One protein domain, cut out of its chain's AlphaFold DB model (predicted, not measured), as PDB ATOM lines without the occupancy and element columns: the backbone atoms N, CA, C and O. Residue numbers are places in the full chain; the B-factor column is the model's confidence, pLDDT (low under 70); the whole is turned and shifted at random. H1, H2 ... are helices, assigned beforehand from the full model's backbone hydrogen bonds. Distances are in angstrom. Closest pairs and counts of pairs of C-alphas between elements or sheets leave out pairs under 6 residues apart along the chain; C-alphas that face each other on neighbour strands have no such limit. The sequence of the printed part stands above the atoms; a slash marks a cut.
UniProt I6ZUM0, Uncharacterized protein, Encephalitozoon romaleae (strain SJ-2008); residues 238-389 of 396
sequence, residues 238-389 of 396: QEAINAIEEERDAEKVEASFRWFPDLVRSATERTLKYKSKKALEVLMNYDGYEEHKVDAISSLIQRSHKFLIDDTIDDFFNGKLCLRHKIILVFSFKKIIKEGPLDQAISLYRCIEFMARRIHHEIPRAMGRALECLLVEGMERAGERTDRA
ATOM      1  N   GLN A 238     129.321 109.128 164.873       94.81
ATOM      2  CA  GLN A 238     130.474 108.242 164.673       94.81
ATOM      3  C   GLN A 238     130.589 107.732 163.233       94.81
ATOM      4  O   GLN A 238     131.698 107.552 162.742       94.81
ATOM      5  N   GLU A 239     129.454 107.474 162.585       94.69
ATOM      6  CA  GLU A 239     129.406 106.990 161.207       94.69
ATOM      7  C   GLU A 239     129.914 108.071 160.251       94.69
ATOM      8  O   GLU A 239     130.759 107.780 159.412       94.69
ATOM      9  N   ALA A 240     129.490 109.322 160.455       95.19
ATOM     10  CA  ALA A 240     129.984 110.465 159.691       95.19
ATOM     11  C   ALA A 240     131.489 110.698 159.891       95.19
ATOM     12  O   ALA A 240     132.216 110.854 158.917       95.19
ATOM     13  N   ILE A 241     131.979 110.657 161.137       95.62
ATOM     14  CA  ILE A 241     133.417 110.806 161.425       95.62
ATOM     15  C   ILE A 241     134.230 109.734 160.693       95.62
ATOM     16  O   ILE A 241     135.238 110.056 160.078       95.62
ATOM     17  N   ASN A 242     133.797 108.471 160.748       94.69
ATOM     18  CA  ASN A 242     134.512 107.378 160.089       94.69
ATOM     19  C   ASN A 242     134.467 107.503 158.562       94.69
ATOM     20  O   ASN A 242     135.461 107.220 157.911       94.69
ATOM     21  N   ALA A 243     133.334 107.920 157.989       93.00
ATOM     22  CA  ALA A 243     133.223 108.107 156.545       93.00
ATOM     23  C   ALA A 243     134.199 109.178 156.036       93.00
ATOM     24  O   ALA A 243     134.870 108.944 155.036       93.00
ATOM     25  N   ILE A 244     134.307 110.304 156.754       92.19
ATOM     26  CA  ILE A 244     135.249 111.384 156.426       92.19
ATOM     27  C   ILE A 244     136.696 110.924 156.639       92.19
ATOM     28  O   ILE A 244     137.526 111.155 155.782       92.19
ATOM     29  N   GLU A 245     137.005 110.241 157.743       90.94
ATOM     30  CA  GLU A 245     138.371 109.785 158.049       90.94
ATOM     31  C   GLU A 245     138.872 108.676 157.107       90.94
ATOM     32  O   GLU A 245     140.066 108.587 156.836       90.94
ATOM     33  N   GLU A 246     137.986 107.793 156.640       90.00
ATOM     34  CA  GLU A 246     138.363 106.692 155.749       90.00
ATOM     35  C   GLU A 246     138.508 107.129 154.284       90.00
ATOM     36  O   GLU A 246     139.187 106.435 153.529       90.00
ATOM     37  N   GLU A 247     137.842 108.217 153.876       86.69
ATOM     38  CA  GLU A 247     137.888 108.812 152.526       86.69
ATOM     39  C   GLU A 247     137.612 107.828 151.369       86.69
ATOM     40  O   GLU A 247     138.007 108.038 150.225       86.69
ATOM     41  N   ARG A 248     136.923 106.713 151.644       86.94
ATOM     42  CA  ARG A 248     136.718 105.627 150.664       86.94
ATOM     43  C   ARG A 248     135.672 105.931 149.599       86.94
ATOM     44  O   ARG A 248     135.653 105.269 148.567       86.94
ATOM     45  N   ASP A 249     134.747 106.833 149.901       85.31
ATOM     46  CA  ASP A 249     133.535 107.067 149.121       85.31
ATOM     47  C   ASP A 249     133.148 108.545 149.219       85.31
ATOM     48  O   ASP A 249     132.637 108.985 150.252       85.31
ATOM     49  N   ALA A 250     133.418 109.301 148.153       83.94
ATOM     50  CA  ALA A 250     133.217 110.747 148.105       83.94
ATOM     51  C   ALA A 250     131.765 111.151 148.408       83.94
ATOM     52  O   ALA A 250     131.535 112.096 149.159       83.94
ATOM     53  N   GLU A 251     130.775 110.390 147.931       84.44
ATOM     54  CA  GLU A 251     129.362 110.690 148.189       84.44
ATOM     55  C   GLU A 251     129.022 110.557 149.681       84.44
ATOM     56  O   GLU A 251     128.285 111.369 150.249       84.44
ATOM     57  N   LYS A 252     129.592 109.552 150.363       89.94
ATOM     58  CA  LYS A 252     129.425 109.418 151.819       89.94
ATOM     59  C   LYS A 252     130.132 110.527 152.584       89.94
ATOM     60  O   LYS A 252     129.628 110.934 153.635       89.94
ATOM     61  N   VAL A 253     131.282 110.992 152.104       88.69
ATOM     62  CA  VAL A 253     131.998 112.110 152.724       88.69
ATOM     63  C   VAL A 253     131.164 113.386 152.611       88.69
ATOM     64  O   VAL A 253     130.866 113.995 153.639       88.69
ATOM     65  N   GLU A 254     130.676 113.722 151.414       86.88
ATOM     66  CA  GLU A 254     129.795 114.875 151.182       86.88
ATOM     67  C   GLU A 254     128.552 114.820 152.082       86.88
ATOM     68  O   GLU A 254     128.260 115.757 152.831       86.88
ATOM     69  N   ALA A 255     127.844 113.683 152.084       88.75
ATOM     70  CA  ALA A 255     126.678 113.488 152.940       88.75
ATOM     71  C   ALA A 255     127.031 113.655 154.429       88.75
ATOM     72  O   ALA A 255     126.242 114.197 155.206       88.75
ATOM     73  N   SER A 256     128.219 113.218 154.843       93.19
ATOM     74  CA  SER A 256     128.685 113.353 156.224       93.19
ATOM     75  C   SER A 256     128.921 114.805 156.616       93.19
ATOM     76  O   SER A 256     128.476 115.188 157.697       93.19
ATOM     77  N   PHE A 257     129.530 115.618 155.750       90.62
ATOM     78  CA  PHE A 257     129.683 117.058 155.970       90.62
ATOM     79  C   PHE A 257     128.333 117.776 156.013       90.62
ATOM     80  O   PHE A 257     128.036 118.489 156.973       90.62
ATOM     81  N   ARG A 258     127.471 117.520 155.026       89.00
ATOM     82  CA  ARG A 258     126.162 118.171 154.902       89.00
ATOM     83  C   ARG A 258     125.247 117.911 156.101       89.00
ATOM     84  O   ARG A 258     124.567 118.818 156.573       89.00
ATOM     85  N   TRP A 259     125.214 116.674 156.601       92.69
ATOM     86  CA  TRP A 259     124.364 116.291 157.737       92.69
ATOM     87  C   TRP A 259     125.055 116.446 159.101       92.69
ATOM     88  O   TRP A 259     124.406 116.243 160.133       92.69
ATOM     89  N   PHE A 260     126.339 116.821 159.138       95.62
ATOM     90  CA  PHE A 260     127.130 116.894 160.368       95.62
ATOM     91  C   PHE A 260     126.471 117.736 161.472       95.62
ATOM     92  O   PHE A 260     126.361 117.239 162.600       95.62
ATOM     93  N   PRO A 261     125.960 118.955 161.190       94.19
ATOM     94  CA  PRO A 261     125.342 119.780 162.226       94.19
ATOM     95  C   PRO A 261     124.142 119.101 162.897       94.19
ATOM     96  O   PRO A 261     123.984 119.167 164.118       94.19
ATOM     97  N   ASP A 262     123.318 118.385 162.132       93.19
ATOM     98  CA  ASP A 262     122.155 117.667 162.661       93.19
ATOM     99  C   ASP A 262     122.560 116.441 163.488       93.19
ATOM    100  O   ASP A 262     121.955 116.148 164.529       93.19
ATOM    101  N   LEU A 263     123.620 115.742 163.076       96.25
ATOM    102  CA  LEU A 263     124.186 114.634 163.844       96.25
ATOM    103  C   LEU A 263     124.753 115.106 165.183       96.25
ATOM    104  O   LEU A 263     124.562 114.442 166.200       96.25
ATOM    105  N   VAL A 264     125.406 116.268 165.211       96.25
ATOM    106  CA  VAL A 264     125.903 116.879 166.448       96.25
ATOM    107  C   VAL A 264     124.746 117.275 167.363       96.25
ATOM    108  O   VAL A 264     124.784 116.982 168.560       96.25
ATOM    109  N   ARG A 265     123.691 117.903 166.826       93.38
ATOM    110  CA  ARG A 265     122.511 118.303 167.617       93.38
ATOM    111  C   ARG A 265     121.812 117.104 168.257       93.38
ATOM    112  O   ARG A 265     121.375 117.202 169.404       93.38
ATOM    113  N   SER A 266     121.725 115.992 167.529       92.81
ATOM    114  CA  SER A 266     121.082 114.751 167.983       92.81
ATOM    115  C   SER A 266     121.989 113.847 168.829       92.81
ATOM    116  O   SER A 266     121.498 112.921 169.480       92.81
ATOM    117  N   ALA A 267     123.298 114.110 168.876       94.69
ATOM    118  CA  ALA A 267     124.236 113.332 169.674       94.69
ATOM    119  C   ALA A 267     124.014 113.520 171.184       94.69
ATOM    120  O   ALA A 267     123.753 114.612 171.693       94.69
ATOM    121  N   THR A 268     124.178 112.425 171.932       94.69
ATOM    122  CA  THR A 268     124.142 112.467 173.399       94.69
ATOM    123  C   THR A 268     125.379 113.169 173.959       94.69
ATOM    124  O   THR A 268     126.458 113.101 173.370       94.69
ATOM    125  N   GLU A 269     125.263 113.766 175.149       94.06
ATOM    126  CA  GLU A 269     126.403 114.383 175.845       94.06
ATOM    127  C   GLU A 269     127.559 113.393 176.048       94.06
ATOM    128  O   GLU A 269     128.723 113.746 175.866       94.06
ATOM    129  N   ARG A 270     127.243 112.120 176.336       94.31
ATOM    130  CA  ARG A 270     128.238 111.044 176.423       94.31
ATOM    131  C   ARG A 270     129.010 110.911 175.114       94.31
ATOM    132  O   ARG A 270     130.234 110.859 175.143       94.31
ATOM    133  N   THR A 271     128.315 110.851 173.981       94.31
ATOM    134  CA  THR A 271     128.953 110.751 172.662       94.31
ATOM    135  C   THR A 271     129.859 111.948 172.405       94.31
ATOM    136  O   THR A 271     131.018 111.760 172.047       94.31
ATOM    137  N   LEU A 272     129.359 113.163 172.643       94.81
ATOM    138  CA  LEU A 272     130.114 114.395 172.419       94.81
ATOM    139  C   LEU A 272     131.378 114.441 173.278       94.81
ATOM    140  O   LEU A 272     132.456 114.649 172.739       94.81
ATOM    141  N   LYS A 273     131.283 114.113 174.571       94.44
ATOM    142  CA  LYS A 273     132.437 114.060 175.479       94.44
ATOM    143  C   LYS A 273     133.571 113.158 174.975       94.44
ATOM    144  O   LYS A 273     134.735 113.472 175.193       94.44
ATOM    145  N   TYR A 274     133.253 112.032 174.333       94.00
ATOM    146  CA  TYR A 274     134.263 111.069 173.874       94.00
ATOM    147  C   TYR A 274     134.714 111.270 172.427       94.00
ATOM    148  O   TYR A 274     135.737 110.708 172.040       94.00
ATOM    149  N   LYS A 275     133.940 111.988 171.608       94.38
ATOM    150  CA  LYS A 275     134.149 112.035 170.153       94.38
ATOM    151  C   LYS A 275     134.370 113.430 169.595       94.38
ATOM    152  O   LYS A 275     134.856 113.518 168.475       94.38
ATOM    153  N   SER A 276     134.082 114.491 170.346       94.75
ATOM    154  CA  SER A 276     134.195 115.870 169.860       94.75
ATOM    155  C   SER A 276     135.604 116.231 169.392       94.75
ATOM    156  O   SER A 276     135.752 116.841 168.342       94.75
ATOM    157  N   LYS A 277     136.642 115.797 170.115       93.69
ATOM    158  CA  LYS A 277     138.036 116.071 169.744       93.69
ATOM    159  C   LYS A 277     138.427 115.412 168.422       93.69
ATOM    160  O   LYS A 277     138.912 116.085 167.523       93.69
ATOM    161  N   LYS A 278     138.121 114.117 168.282       93.69
ATOM    162  CA  LYS A 278     138.337 113.378 167.030       93.69
ATOM    163  C   LYS A 278     137.518 113.976 165.881       93.69
ATOM    164  O   LYS A 278     138.012 114.088 164.772       93.69
ATOM    165  N   ALA A 279     136.270 114.358 166.146       95.06
ATOM    166  CA  ALA A 279     135.416 115.006 165.159       95.06
ATOM    167  C   ALA A 279     136.030 116.312 164.647       95.06
ATOM    168  O   ALA A 279     136.068 116.522 163.441       95.06
ATOM    169  N   LEU A 280     136.533 117.161 165.549       94.38
ATOM    170  CA  LEU A 280     137.178 118.415 165.174       94.38
ATOM    171  C   LEU A 280     138.432 118.155 164.338       94.38
ATOM    172  O   LEU A 280     138.588 118.757 163.287       94.38
ATOM    173  N   GLU A 281     139.287 117.228 164.771       90.25
ATOM    174  CA  GLU A 281     140.498 116.847 164.040       90.25
ATOM    175  C   GLU A 281     140.185 116.371 162.614       90.25
ATOM    176  O   GLU A 281     140.791 116.850 161.662       90.25
ATOM    177  N   VAL A 282     139.192 115.489 162.456       91.62
ATOM    178  CA  VAL A 282     138.769 114.973 161.146       91.62
ATOM    179  C   VAL A 282     138.197 116.083 160.259       91.62
ATOM    180  O   VAL A 282     138.582 116.187 159.100       91.62
ATOM    181  N   LEU A 283     137.326 116.947 160.791       91.94
ATOM    182  CA  LEU A 283     136.749 118.061 160.023       91.94
ATOM    183  C   LEU A 283     137.801 119.084 159.583       91.94
ATOM    184  O   LEU A 283     137.701 119.626 158.484       91.94
ATOM    185  N   MET A 284     138.771 119.375 160.451       87.00
ATOM    186  CA  MET A 284     139.825 120.344 160.167       87.00
ATOM    187  C   MET A 284     140.854 119.792 159.183       87.00
ATOM    188  O   MET A 284     141.309 120.544 158.337       87.00
ATOM    189  N   ASN A 285     141.229 118.515 159.286       84.12
ATOM    190  CA  ASN A 285     142.307 117.941 158.476       84.12
ATOM    191  C   ASN A 285     141.861 117.435 157.102       84.12
ATOM    192  O   ASN A 285     142.714 117.272 156.233       84.12
ATOM    193  N   TYR A 286     140.569 117.168 156.904       84.31
ATOM    194  CA  TYR A 286     140.050 116.780 155.595       84.31
ATOM    195  C   TYR A 286     140.207 117.941 154.603       84.31
ATOM    196  O   TYR A 286     139.835 119.063 154.935       84.31
ATOM    197  N   ASP A 287     140.722 117.702 153.398       77.56
ATOM    198  CA  ASP A 287     140.878 118.724 152.351       77.56
ATOM    199  C   ASP A 287     139.729 118.604 151.335       77.56
ATOM    200  O   ASP A 287     139.616 117.595 150.642       77.56
ATOM    201  N   GLY A 288     138.837 119.598 151.290       78.69
ATOM    202  CA  GLY A 288     137.569 119.556 150.555       78.69
ATOM    203  C   GLY A 288     136.330 119.834 151.421       78.69
ATOM    204  O   GLY A 288     136.395 119.856 152.655       78.69
ATOM    205  N   TYR A 289     135.185 120.031 150.757       82.06
ATOM    206  CA  TYR A 289     133.872 120.345 151.349       82.06
ATOM    207  C   TYR A 289     133.880 121.559 152.297       82.06
ATOM    208  O   TYR A 289     133.199 121.588 153.331       82.06
ATOM    209  N   GLU A 290     134.679 122.575 151.972       81.31
ATOM    210  CA  GLU A 290     134.813 123.803 152.750       81.31
ATOM    211  C   GLU A 290     133.490 124.545 152.929       81.31
ATOM    212  O   GLU A 290     133.267 125.124 153.996       81.31
ATOM    213  N   GLU A 291     132.592 124.455 151.946       81.44
ATOM    214  CA  GLU A 291     131.241 125.017 151.962       81.44
ATOM    215  C   GLU A 291     130.384 124.506 153.131       81.44
ATOM    216  O   GLU A 291     129.385 125.124 153.496       81.44
ATOM    217  N   HIS A 292     130.772 123.387 153.748       87.50
ATOM    218  CA  HIS A 292     130.091 122.795 154.898       87.50
ATOM    219  C   HIS A 292     130.905 122.865 156.196       87.50
ATOM    220  O   HIS A 292     130.356 122.652 157.284       87.50
ATOM    221  N   LYS A 293     132.209 123.166 156.124       90.38
ATOM    222  CA  LYS A 293     133.115 123.116 157.283       90.38
ATOM    223  C   LYS A 293     132.739 124.118 158.362       90.38
ATOM    224  O   LYS A 293     132.697 123.743 159.533       90.38
ATOM    225  N   VAL A 294     132.431 125.365 157.998       91.44
ATOM    226  CA  VAL A 294     132.099 126.410 158.983       91.44
ATOM    227  C   VAL A 294     130.907 125.988 159.845       91.44
ATOM    228  O   VAL A 294     130.955 126.130 161.072       91.44
ATOM    229  N   ASP A 295     129.888 125.382 159.237       89.62
ATOM    230  CA  ASP A 295     128.666 124.925 159.904       89.62
ATOM    231  C   ASP A 295     128.892 123.668 160.743       89.62
ATOM    232  O   ASP A 295     128.450 123.584 161.897       89.62
ATOM    233  N   ALA A 296     129.630 122.700 160.202       93.94
ATOM    234  CA  ALA A 296     130.001 121.489 160.922       93.94
ATOM    235  C   ALA A 296     130.838 121.811 162.174       93.94
ATOM    236  O   ALA A 296     130.522 121.352 163.273       93.94
ATOM    237  N   ILE A 297     131.859 122.659 162.033       95.81
ATOM    238  CA  ILE A 297     132.764 123.043 163.122       95.81
ATOM    239  C   ILE A 297     132.044 123.910 164.158       95.81
ATOM    240  O   ILE A 297     132.127 123.631 165.356       95.81
ATOM    241  N   SER A 298     131.302 124.935 163.727       95.19
ATOM    242  CA  SER A 298     130.598 125.829 164.658       95.19
ATOM    243  C   SER A 298     129.569 125.075 165.505       95.19
ATOM    244  O   SER A 298     129.554 125.221 166.729       95.19
ATOM    245  N   SER A 299     128.776 124.190 164.888       95.12
ATOM    246  CA  SER A 299     127.808 123.352 165.607       95.12
ATOM    247  C   SER A 299     128.479 122.386 166.592       95.12
ATOM    248  O   SER A 299     128.005 122.237 167.725       95.12
ATOM    249  N   LEU A 300     129.603 121.769 166.203       96.88
ATOM    250  CA  LEU A 300     130.387 120.873 167.054       96.88
ATOM    251  C   LEU A 300     130.924 121.587 168.295       96.88
ATOM    252  O   LEU A 300     130.730 121.089 169.410       96.88
ATOM    253  N   ILE A 301     131.564 122.744 168.109       96.06
ATOM    254  CA  ILE A 301     132.135 123.546 169.194       96.06
ATOM    255  C   ILE A 301     131.026 124.040 170.121       96.06
ATOM    256  O   ILE A 301     131.139 123.890 171.333       96.06
ATOM    257  N   GLN A 302     129.924 124.564 169.583       94.56
ATOM    258  CA  GLN A 302     128.813 125.073 170.389       94.56
ATOM    259  C   GLN A 302     128.179 123.972 171.255       94.56
ATOM    260  O   GLN A 302     127.946 124.148 172.456       94.56
ATOM    261  N   ARG A 303     127.915 122.791 170.677       95.12
ATOM    262  CA  ARG A 303     127.287 121.684 171.415       95.12
ATOM    263  C   ARG A 303     128.255 120.991 172.376       95.12
ATOM    264  O   ARG A 303     127.819 120.492 173.413       95.12
ATOM    265  N   SER A 304     129.547 120.993 172.055       94.44
ATOM    266  CA  SER A 304     130.614 120.366 172.847       94.44
ATOM    267  C   SER A 304     131.441 121.375 173.643       94.44
ATOM    268  O   SER A 304     132.537 121.030 174.077       94.44
ATOM    269  N   HIS A 305     130.933 122.596 173.852       92.19
ATOM    270  CA  HIS A 305     131.696 123.731 174.383       92.19
ATOM    271  C   HIS A 305     132.494 123.362 175.640       92.19
ATOM    272  O   HIS A 305     133.705 123.527 175.675       92.19
ATOM    273  N   LYS A 306     131.839 122.712 176.613       91.06
ATOM    274  CA  LYS A 306     132.439 122.262 177.886       91.06
ATOM    275  C   LYS A 306     133.619 121.290 177.752       91.06
ATOM    276  O   LYS A 306     134.313 121.059 178.733       91.06
ATOM    277  N   PHE A 307     133.775 120.640 176.602       91.62
ATOM    278  CA  PHE A 307     134.760 119.577 176.387       91.62
ATOM    279  C   PHE A 307     135.820 119.941 175.351       91.62
ATOM    280  O   PHE A 307     136.826 119.249 175.273       91.62
ATOM    281  N   LEU A 308     135.553 120.940 174.508       93.19
ATOM    282  CA  LEU A 308     136.318 121.181 173.288       93.19
ATOM    283  C   LEU A 308     136.867 122.610 173.199       93.19
ATOM    284  O   LEU A 308     137.834 122.825 172.477       93.19
ATOM    285  N   ILE A 309     136.263 123.583 173.892       92.94
ATOM    286  CA  ILE A 309     136.559 124.998 173.643       92.94
ATOM    287  C   ILE A 309     138.003 125.376 173.969       92.94
ATOM    288  O   ILE A 309     138.651 125.987 173.127       92.94
ATOM    289  N   ASP A 310     138.515 124.959 175.129       90.12
ATOM    290  CA  ASP A 310     139.868 125.306 175.575       90.12
ATOM    291  C   ASP A 310     140.915 124.734 174.610       90.12
ATOM    292  O   ASP A 310     141.725 125.481 174.068       90.12
ATOM    293  N   ASP A 311     140.801 123.439 174.283       89.94
ATOM    294  CA  ASP A 311     141.649 122.766 173.289       89.94
ATOM    295  C   ASP A 311     141.595 123.476 171.920       89.94
ATOM    296  O   ASP A 311     142.619 123.639 171.260       89.94
ATOM    297  N   THR A 312     140.409 123.925 171.490       92.56
ATOM    298  CA  THR A 312     140.238 124.603 170.191       92.56
ATOM    299  C   THR A 312     140.893 125.982 170.182       92.56
ATOM    300  O   THR A 312     141.518 126.357 169.191       92.56
ATOM    301  N   ILE A 313     140.746 126.752 171.264       92.12
ATOM    302  CA  ILE A 313     141.367 128.075 171.403       92.12
ATOM    303  C   ILE A 313     142.889 127.929 171.453       92.12
ATOM    304  O   ILE A 313     143.595 128.668 170.763       92.12
ATOM    305  N   ASP A 314     143.393 126.950 172.202       89.44
ATOM    306  CA  ASP A 314     144.818 126.644 172.252       89.44
ATOM    307  C   ASP A 314     145.344 126.273 170.861       89.44
ATOM    308  O   ASP A 314     146.337 126.837 170.406       89.44
ATOM    309  N   ASP A 315     144.681 125.367 170.140       88.06
ATOM    310  CA  ASP A 315     145.108 124.961 168.797       88.06
ATOM    311  C   ASP A 315     145.030 126.114 167.774       88.06
ATOM    312  O   ASP A 315     145.887 126.211 166.892       88.06
ATOM    313  N   PHE A 316     144.066 127.029 167.926       90.38
ATOM    314  CA  PHE A 316     143.923 128.230 167.099       90.38
ATOM    315  C   PHE A 316     145.097 129.209 167.260       90.38
ATOM    316  O   PHE A 316     145.648 129.701 166.266       90.38
ATOM    317  N   PHE A 317     145.513 129.481 168.498       87.12
ATOM    318  CA  PHE A 317     146.604 130.419 168.775       87.12
ATOM    319  C   PHE A 317     147.998 129.781 168.688       87.12
ATOM    320  O   PHE A 317     148.965 130.482 168.406       87.12
ATOM    321  N   ASN A 318     148.112 128.459 168.829       82.00
ATOM    322  CA  ASN A 318     149.378 127.745 168.680       82.00
ATOM    323  C   ASN A 318     149.775 127.531 167.204       82.00
ATOM    324  O   ASN A 318     149.016 127.779 166.263       82.00
ATOM    325  N   GLY A 319     150.992 127.030 166.979       71.62
ATOM    326  CA  GLY A 319     151.525 126.719 165.644       71.62
ATOM    327  C   GLY A 319     151.007 125.419 165.009       71.62
ATOM    328  O   GLY A 319     151.603 124.958 164.042       71.62
ATOM    329  N   LYS A 320     149.957 124.787 165.556       76.75
ATOM    330  CA  LYS A 320     149.470 123.478 165.077       76.75
ATOM    331  C   LYS A 320     148.593 123.562 163.828       76.75
ATOM    332  O   LYS A 320     148.588 122.626 163.037       76.75
ATOM    333  N   LEU A 321     147.838 124.648 163.669       81.00
ATOM    334  CA  LEU A 321     146.928 124.840 162.539       81.00
ATOM    335  C   LEU A 321     147.558 125.744 161.476       81.00
ATOM    336  O   LEU A 321     148.174 126.758 161.808       81.00
ATOM    337  N   CYS A 322     147.366 125.401 160.200       82.62
ATOM    338  CA  CYS A 322     147.732 126.274 159.086       82.62
ATOM    339  C   CYS A 322     146.811 127.506 159.016       82.62
ATOM    340  O   CYS A 322     145.753 127.556 159.653       82.62
ATOM    341  N   LEU A 323     147.202 128.519 158.241       80.19
ATOM    342  CA  LEU A 323     146.472 129.785 158.177       80.19
ATOM    343  C   LEU A 323     145.067 129.614 157.575       80.19
ATOM    344  O   LEU A 323     144.121 130.143 158.158       80.19
ATOM    345  N   ARG A 324     144.888 128.806 156.517       82.56
ATOM    346  CA  ARG A 324     143.559 128.397 156.002       82.56
ATOM    347  C   ARG A 324     142.626 127.898 157.112       82.56
ATOM    348  O   ARG A 324     141.513 128.398 157.269       82.56
ATOM    349  N   HIS A 325     143.096 126.958 157.932       86.00
ATOM    350  CA  HIS A 325     142.339 126.386 159.051       86.00
ATOM    351  C   HIS A 325     142.015 127.416 160.133       86.00
ATOM    352  O   HIS A 325     140.896 127.447 160.646       86.00
ATOM    353  N   LYS A 326     142.963 128.303 160.447       87.81
ATOM    354  CA  LYS A 326     142.710 129.414 161.370       87.81
ATOM    355  C   LYS A 326     141.635 130.350 160.824       87.81
ATOM    356  O   LYS A 326     140.730 130.713 161.565       87.81
ATOM    357  N   ILE A 327     141.670 130.700 159.539       86.88
ATOM    358  CA  ILE A 327     140.649 131.568 158.943       86.88
ATOM    359  C   ILE A 327     139.262 130.902 159.000       86.88
ATOM    360  O   ILE A 327     138.310 131.546 159.436       86.88
ATOM    361  N   ILE A 328     139.146 129.609 158.665       88.50
ATOM    362  CA  ILE A 328     137.887 128.849 158.812       88.50
ATOM    363  C   ILE A 328     137.386 128.900 160.263       88.50
ATOM    364  O   ILE A 328     136.212 129.191 160.497       88.50
ATOM    365  N   LEU A 329     138.273 128.699 161.245       92.44
ATOM    366  CA  LEU A 329     137.918 128.801 162.662       92.44
ATOM    367  C   LEU A 329     137.448 130.200 163.061       92.44
ATOM    368  O   LEU A 329     136.488 130.297 163.819       92.44
ATOM    369  N   VAL A 330     138.047 131.275 162.535       92.50
ATOM    370  CA  VAL A 330     137.549 132.643 162.773       92.50
ATOM    371  C   VAL A 330     136.096 132.767 162.315       92.50
ATOM    372  O   VAL A 330     135.263 133.287 163.060       92.50
ATOM    373  N   PHE A 331     135.751 132.245 161.136       91.44
ATOM    374  CA  PHE A 331     134.365 132.260 160.661       91.44
ATOM    375  C   PHE A 331     133.440 131.386 161.521       91.44
ATOM    376  O   PHE A 331     132.344 131.829 161.875       91.44
ATOM    377  N   SER A 332     133.887 130.201 161.946       94.44
ATOM    378  CA  SER A 332     133.130 129.354 162.878       94.44
ATOM    379  C   SER A 332     132.897 130.034 164.230       94.44
ATOM    380  O   SER A 332     131.781 130.005 164.746       94.44
ATOM    381  N   PHE A 333     133.910 130.684 164.802       95.19
ATOM    382  CA  PHE A 333     133.790 131.424 166.056       95.19
ATOM    383  C   PHE A 333     132.864 132.630 165.920       95.19
ATOM    384  O   PHE A 333     132.011 132.833 166.783       95.19
ATOM    385  N   LYS A 334     132.974 133.395 164.825       91.94
ATOM    386  CA  LYS A 334     132.069 134.517 164.540       91.94
ATOM    387  C   LYS A 334     130.615 134.043 164.491       91.94
ATOM    388  O   LYS A 334     129.750 134.675 165.097       91.94
ATOM    389  N   LYS A 335     130.345 132.898 163.856       91.69
ATOM    390  CA  LYS A 335     129.009 132.284 163.839       91.69
ATOM    391  C   LYS A 335     128.514 131.925 165.244       91.69
ATOM    392  O   LYS A 335     127.395 132.285 165.599       91.69
ATOM    393  N   ILE A 336     129.354 131.305 166.078       93.94
ATOM    394  CA  ILE A 336     129.008 130.980 167.476       93.94
ATOM    395  C   ILE A 336     128.710 132.244 168.290       93.94
ATOM    396  O   ILE A 336     127.737 132.270 169.037       93.94
ATOM    397  N   ILE A 337     129.521 133.294 168.154       93.88
ATOM    398  CA  ILE A 337     129.325 134.561 168.874       93.88
ATOM    399  C   ILE A 337     127.980 135.196 168.499       93.88
ATOM    400  O   ILE A 337     127.236 135.661 169.367       93.88
ATOM    401  N   LYS A 338     127.642 135.166 167.211       89.31
ATOM    402  CA  LYS A 338     126.428 135.774 166.672       89.31
ATOM    403  C   LYS A 338     125.157 134.997 167.016       89.31
ATOM    404  O   LYS A 338     124.164 135.584 167.449       89.31
ATOM    405  N   GLU A 339     125.179 133.683 166.823       89.81
ATOM    406  CA  GLU A 339     123.981 132.829 166.831       89.81
ATOM    407  C   GLU A 339     123.872 131.946 168.081       89.81
ATOM    408  O   GLU A 339     122.795 131.435 168.399       89.81
ATOM    409  N   GLY A 340     124.975 131.754 168.804       89.75
ATOM    410  CA  GLY A 340     125.049 130.862 169.951       89.75
ATOM    411  C   GLY A 340     124.412 131.414 171.236       89.75
ATOM    412  O   GLY A 340     124.005 132.582 171.309       89.75
ATOM    413  N   PRO A 341     124.330 130.567 172.285       91.88
ATOM    414  CA  PRO A 341     123.943 130.973 173.629       91.88
ATOM    415  C   PRO A 341     124.820 132.115 174.137       91.88
ATOM    416  O   PRO A 341     126.036 132.106 173.944       91.88
ATOM    417  N   LEU A 342     124.200 133.090 174.804       90.38
ATOM    418  CA  LEU A 342     124.867 134.325 175.218       90.38
ATOM    419  C   LEU A 342     126.080 134.070 176.128       90.38
ATOM    420  O   LEU A 342     127.110 134.718 175.974       90.38
ATOM    421  N   ASP A 343     125.978 133.114 177.048       91.50
ATOM    422  CA  ASP A 343     127.059 132.717 177.951       91.50
ATOM    423  C   ASP A 343     128.270 132.158 177.191       91.50
ATOM    424  O   ASP A 343     129.402 132.569 177.443       91.50
ATOM    425  N   GLN A 344     128.031 131.280 176.212       92.44
ATOM    426  CA  GLN A 344     129.086 130.715 175.369       92.44
ATOM    427  C   GLN A 344     129.715 131.771 174.460       92.44
ATOM    428  O   GLN A 344     130.936 131.809 174.330       92.44
ATOM    429  N   ALA A 345     128.892 132.635 173.861       91.50
ATOM    430  CA  ALA A 345     129.339 133.715 172.990       91.50
ATOM    431  C   ALA A 345     130.266 134.686 173.735       91.50
ATOM    432  O   ALA A 345     131.377 134.942 173.274       91.50
ATOM    433  N   ILE A 346     129.849 135.167 174.914       92.38
ATOM    434  CA  ILE A 346     130.648 136.085 175.739       92.38
ATOM    435  C   ILE A 346     131.937 135.407 176.217       92.38
ATOM    436  O   ILE A 346     132.998 136.027 176.174       92.38
ATOM    437  N   SER A 347     131.858 134.148 176.663       92.12
ATOM    438  CA  SER A 347     133.033 133.386 177.107       92.12
ATOM    439  C   SER A 347     134.058 133.239 175.980       92.12
ATOM    440  O   SER A 347     135.221 133.598 176.152       92.12
ATOM    441  N   LEU A 348     133.617 132.791 174.800       93.56
ATOM    442  CA  LEU A 348     134.469 132.612 173.625       93.56
ATOM    443  C   LEU A 348     135.117 133.928 173.183       93.56
ATOM    444  O   LEU A 348     136.334 133.980 173.015       93.56
ATOM    445  N   TYR A 349     134.319 134.989 173.042       93.38
ATOM    446  CA  TYR A 349     134.808 136.322 172.695       93.38
ATOM    447  C   TYR A 349     135.912 136.781 173.658       93.38
ATOM    448  O   TYR A 349     137.004 137.117 173.208       93.38
ATOM    449  N   ARG A 350     135.673 136.731 174.974       92.12
ATOM    450  CA  ARG A 350     136.644 137.203 175.976       92.12
ATOM    451  C   ARG A 350     137.922 136.374 175.998       92.12
ATOM    452  O   ARG A 350     139.004 136.929 176.179       92.12
ATOM    453  N   CYS A 351     137.822 135.061 175.802       91.69
ATOM    454  CA  CYS A 351     138.998 134.201 175.695       91.69
ATOM    455  C   CYS A 351     139.833 134.539 174.451       91.69
ATOM    456  O   CYS A 351     141.052 134.674 174.559       91.69
ATOM    457  N   ILE A 352     139.193 134.731 173.291       92.69
ATOM    458  CA  ILE A 352     139.878 135.128 172.051       92.69
ATOM    459  C   ILE A 352     140.500 136.518 172.201       92.69
ATOM    460  O   ILE A 352     141.664 136.687 171.857       92.69
ATOM    461  N   GLU A 353     139.772 137.491 172.751       91.75
ATOM    462  CA  GLU A 353     140.266 138.852 173.000       91.75
ATOM    463  C   GLU A 353     141.511 138.834 173.898       91.75
ATOM    464  O   GLU A 353     142.530 139.458 173.591       91.75
ATOM    465  N   PHE A 354     141.453 138.074 174.996       89.88
ATOM    466  CA  PHE A 354     142.567 137.919 175.922       89.88
ATOM    467  C   PHE A 354     143.799 137.314 175.241       89.88
ATOM    468  O   PHE A 354     144.905 137.837 175.389       89.88
ATOM    469  N   MET A 355     143.618 136.232 174.484       89.06
ATOM    470  CA  MET A 355     144.720 135.557 173.800       89.06
ATOM    471  C   MET A 355     145.297 136.409 172.666       89.06
ATOM    472  O   MET A 355     146.517 136.553 172.582       89.06
ATOM    473  N   ALA A 356     144.447 137.050 171.860       87.75
ATOM    474  CA  ALA A 356     144.870 137.921 170.768       87.75
ATOM    475  C   ALA A 356     145.739 139.082 171.271       87.75
ATOM    476  O   ALA A 356     146.794 139.340 170.699       87.75
ATOM    477  N   ARG A 357     145.373 139.715 172.396       85.56
ATOM    478  CA  ARG A 357     146.201 140.755 173.038       85.56
ATOM    479  C   ARG A 357     147.589 140.248 173.432       85.56
ATOM    480  O   ARG A 357     148.576 140.965 173.281       85.56
ATOM    481  N   ARG A 358     147.689 139.015 173.940       82.94
ATOM    482  CA  ARG A 358     148.965 138.452 174.416       82.94
ATOM    483  C   ARG A 358     149.956 138.177 173.297       82.94
ATOM    484  O   ARG A 358     151.151 138.307 173.537       82.94
ATOM    485  N   ILE A 359     149.471 137.802 172.118       81.88
ATOM    486  CA  ILE A 359     150.319 137.406 170.989       81.88
ATOM    487  C   ILE A 359     150.192 138.344 169.785       81.88
ATOM    488  O   ILE A 359     150.531 137.955 168.676       81.88
ATOM    489  N   HIS A 360     149.688 139.566 169.973       76.06
ATOM    490  CA  HIS A 360     149.319 140.472 168.877       76.06
ATOM    491  C   HIS A 360     150.435 140.692 167.836       76.06
ATOM    492  O   HIS A 360     150.147 140.779 166.646       76.06
ATOM    493  N   HIS A 361     151.707 140.693 168.252       74.94
ATOM    494  CA  HIS A 361     152.864 140.805 167.352       74.94
ATOM    495  C   HIS A 361     153.129 139.562 166.479       74.94
ATOM    496  O   HIS A 361     153.838 139.655 165.483       74.94
ATOM    497  N   GLU A 362     152.592 138.400 166.852       75.81
ATOM    498  CA  GLU A 362     152.794 137.114 166.171       75.81
ATOM    499  C   GLU A 362     151.619 136.746 165.253       75.81
ATOM    500  O   GLU A 362     151.699 135.778 164.495       75.81
ATOM    501  N   ILE A 363     150.518 137.505 165.300       76.19
ATOM    502  CA  ILE A 363     149.327 137.237 164.494       76.19
ATOM    503  C   ILE A 363     149.600 137.633 163.035       76.19
ATOM    504  O   ILE A 363     149.863 138.806 162.755       76.19
ATOM    505  N   PRO A 364     149.481 136.703 162.066       75.56
ATOM    506  CA  PRO A 364     149.583 137.045 160.652       75.56
ATOM    507  C   PRO A 364     148.573 138.136 160.274       75.56
ATOM    508  O   PRO A 364     147.406 138.056 160.658       75.56
ATOM    509  N   ARG A 365     148.975 139.126 159.466       70.44
ATOM    510  CA  ARG A 365     148.116 140.276 159.097       70.44
ATOM    511  C   ARG A 365     146.731 139.871 158.573       70.44
ATOM    512  O   ARG A 365     145.731 140.473 158.961       70.44
ATOM    513  N   ALA A 366     146.664 138.833 157.738       67.31
ATOM    514  CA  ALA A 366     145.405 138.295 157.215       67.31
ATOM    515  C   ALA A 366     144.473 137.776 158.331       67.31
ATOM    516  O   ALA A 366     143.267 138.006 158.294       67.31
ATOM    517  N   MET A 367     145.040 137.130 159.356       78.50
ATOM    518  CA  MET A 367     144.312 136.652 160.536       78.50
ATOM    519  C   MET A 367     143.903 137.808 161.454       78.50
ATOM    520  O   MET A 367     142.785 137.794 161.961       78.50
ATOM    521  N   GLY A 368     144.759 138.822 161.629       79.56
ATOM    522  CA  GLY A 368     144.457 140.010 162.437       79.56
ATOM    523  C   GLY A 368     143.192 140.719 161.956       79.56
ATOM    524  O   GLY A 368     142.264 140.929 162.728       79.56
ATOM    525  N   ARG A 369     143.088 140.963 160.647       72.38
ATOM    526  CA  ARG A 369     141.893 141.561 160.031       72.38
ATOM    527  C   ARG A 369     140.611 140.760 160.274       72.38
ATOM    528  O   ARG A 369     139.578 141.325 160.618       72.38
ATOM    529  N   ALA A 370     140.667 139.439 160.099       77.00
ATOM    530  CA  ALA A 370     139.503 138.586 160.319       77.00
ATOM    531  C   ALA A 370     139.105 138.527 161.808       77.00
ATOM    532  O   ALA A 370     137.916 138.515 162.136       77.00
ATOM    533  N   LEU A 371     140.096 138.529 162.704       85.62
ATOM    534  CA  LEU A 371     139.900 138.569 164.150       85.62
ATOM    535  C   LEU A 371     139.268 139.874 164.625       85.62
ATOM    536  O   LEU A 371     138.395 139.831 165.482       85.62
ATOM    537  N   GLU A 372     139.665 141.016 164.071       83.62
ATOM    538  CA  GLU A 372     139.119 142.317 164.465       83.62
ATOM    539  C   GLU A 372     137.596 142.370 164.267       83.62
ATOM    540  O   GLU A 372     136.855 142.744 165.177       83.62
ATOM    541  N   CYS A 373     137.104 141.876 163.125       81.56
ATOM    542  CA  CYS A 373     135.666 141.774 162.871       81.56
ATOM    543  C   CYS A 373     134.951 140.837 163.860       81.56
ATOM    544  O   CYS A 373     133.825 141.115 164.271       81.56
ATOM    545  N   LEU A 374     135.583 139.724 164.246       88.69
ATOM    546  CA  LEU A 374     135.042 138.808 165.254       88.69
ATOM    547  C   LEU A 374     134.960 139.474 166.632       88.69
ATOM    548  O   LEU A 374     133.956 139.314 167.326       88.69
ATOM    549  N   LEU A 375     136.002 140.206 167.032       89.56
ATOM    550  CA  LEU A 375     136.071 140.870 168.333       89.56
ATOM    551  C   LEU A 375     135.013 141.967 168.460       89.56
ATOM    552  O   LEU A 375     134.361 142.050 169.498       89.56
ATOM    553  N   VAL A 376     134.784 142.750 167.402       85.00
ATOM    554  CA  VAL A 376     133.717 143.764 167.386       85.00
ATOM    555  C   VAL A 376     132.335 143.127 167.526       85.00
ATOM    556  O   VAL A 376     131.558 143.564 168.372       85.00
ATOM    557  N   GLU A 377     132.044 142.051 166.788       86.81
ATOM    558  CA  GLU A 377     130.774 141.319 166.942       86.81
ATOM    559  C   GLU A 377     130.614 140.785 168.381       86.81
ATOM    560  O   GLU A 377     129.536 140.858 168.971       86.81
ATOM    561  N   GLY A 378     131.702 140.294 168.988       87.69
ATOM    562  CA  GLY A 378     131.723 139.844 170.381       87.69
ATOM    563  C   GLY A 378     131.435 140.957 171.387       87.69
ATOM    564  O   GLY A 378     130.636 140.763 172.307       87.69
ATOM    565  N   MET A 379     132.017 142.138 171.184       88.00
ATOM    566  CA  MET A 379     131.765 143.323 172.006       88.00
ATOM    567  C   MET A 379     130.317 143.789 171.928       88.00
ATOM    568  O   MET A 379     129.691 144.019 172.965       88.00
ATOM    569  N   GLU A 380     129.771 143.886 170.714       87.62
ATOM    570  CA  GLU A 380     128.369 144.241 170.491       87.62
ATOM    571  C   GLU A 380     127.445 143.244 171.192       87.62
ATOM    572  O   GLU A 380     126.523 143.637 171.912       87.62
ATOM    573  N   ARG A 381     127.741 141.945 171.066       86.75
ATOM    574  CA  ARG A 381     126.983 140.877 171.724       86.75
ATOM    575  C   ARG A 381     127.054 140.951 173.250       86.75
ATOM    576  O   ARG A 381     126.067 140.637 173.916       86.75
ATOM    577  N   ALA A 382     128.193 141.366 173.802       86.88
ATOM    578  CA  ALA A 382     128.413 141.532 175.237       86.88
ATOM    579  C   ALA A 382     127.868 142.862 175.801       86.88
ATOM    580  O   ALA A 382     127.816 143.025 177.022       86.88
ATOM    581  N   GLY A 383     127.460 143.808 174.943       83.81
ATOM    582  CA  GLY A 383     127.073 145.162 175.349       83.81
ATOM    583  C   GLY A 383     128.254 146.017 175.834       83.81
ATOM    584  O   GLY A 383     128.068 146.936 176.633       83.81
ATOM    585  N   GLU A 384     129.474 145.700 175.395       83.56
ATOM    586  CA  GLU A 384     130.700 146.426 175.738       83.56
ATOM    587  C   GLU A 384     130.908 147.612 174.766       83.56
ATOM    588  O   GLU A 384     130.550 147.538 173.594       83.56
ATOM    589  N   ARG A 385     131.453 148.748 175.239       67.62
ATOM    590  CA  ARG A 385     131.656 149.946 174.391       67.62
ATOM    591  C   ARG A 385     132.746 149.715 173.342       67.62
ATOM    592  O   ARG A 385     133.855 149.346 173.719       67.62
ATOM    593  N   THR A 386     132.451 150.040 172.081       56.78
ATOM    594  CA  THR A 386     133.269 149.802 170.872       56.78
ATOM    595  C   THR A 386     134.666 150.432 170.899       56.78
ATOM    596  O   THR A 386     135.564 149.941 170.219       56.78
ATOM    597  N   ASP A 387     134.890 151.440 171.745       54.16
ATOM    598  CA  ASP A 387     136.167 152.159 171.874       54.16
ATOM    599  C   ASP A 387     137.357 151.267 172.302       54.16
ATOM    600  O   ASP A 387     138.493 151.717 172.264       54.16
ATOM    601  N   ARG A 388     137.129 150.010 172.729       50.28
ATOM    602  CA  ARG A 388     138.186 149.079 173.186       50.28
ATOM    603  C   ARG A 388     138.722 148.094 172.138       50.28
ATOM    604  O   ARG A 388     139.778 147.518 172.390       50.28
ATOM    605  N   ALA A 389     138.015 147.846 171.029       50.09
ATOM    606  CA  ALA A 389     138.437 146.845 170.030       50.09
ATOM    607  C   ALA A 389     139.497 147.385 169.071       50.09
ATOM    608  O   ALA A 389     140.439 146.669 168.735       50.09
TER     609      ALA A 389
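Overview. This is residues 238 to 389 of the 396 residues of an uncharacterized protein of Encephalitozoon romaleae (strain SJ-2008) (UniProt I6ZUM0). Eight helices stack as a short solenoid in two rows, H1, H3, H5 and H7 beside H2, H4, H6 and H8, with the chain zigzagging between the rows. The 152 printed residues have eight named helices, H1 to H8 in order, and no named strand; the class is all helix. The whole is compact, with a radius of gyration of the C-alphas of 15.5 A, and elongated, spanning 50 by 29 by 23 A.

Along the chain. H1, residues 238 to 246, begins at C-alpha 238 (130.474, 108.242, 164.673). H2 is residues 250 to 266, 23.6 A; H3, 269 to 285, 23.8 A; H4, 290 to 303; H5, 305 to 317. H6 is residues 323 to 339, 24.3 A; H7, 342 to 358, 24.5 A. H8, residues 365 to 382, 25.5 A, ends at C-alpha 382 (128.413, 141.532, 175.237).

Arrangement. H5, H6, H7 and H8 form an up and down bundle, each running against the one before. H6 and H8 touch at Lys 334 and Leu 374, C-alphas 5.3 A apart, at a shallow tilt of 12 degrees, the same way. H5 and H7 touch, closest C-alphas Ile 313 and Ile 352, 7.2 A. H4 and H6 touch at a steep tilt of 54 degrees, closest C-alphas Ser 298 and Ser 332, 4.7 A. H2 and H4 touch, closest C-alphas Pro 261 and Ala 296, 5.1 A. H1 and H2 form a hairpin, closest C-alphas Ala 240 and Ser 256, 4.7 A. H1 and H3 touch, closest C-alphas Ile 241 and Ala 279, 6.0 A. Every O i to N i+4 pair is within hydrogen-bond range in H1, H6 and H7; H2 and H3 have 11 of 13, H4 8 of 10, H5 7 of 9, H8 13 of 14.

Size, cuts and confidence. The C-alphas farthest apart, of Arg 248 and Asp 387, are 51.1 A apart. The printed part has no cut and no long link. Residues 366 and 385 to 389 are under pLDDT 70.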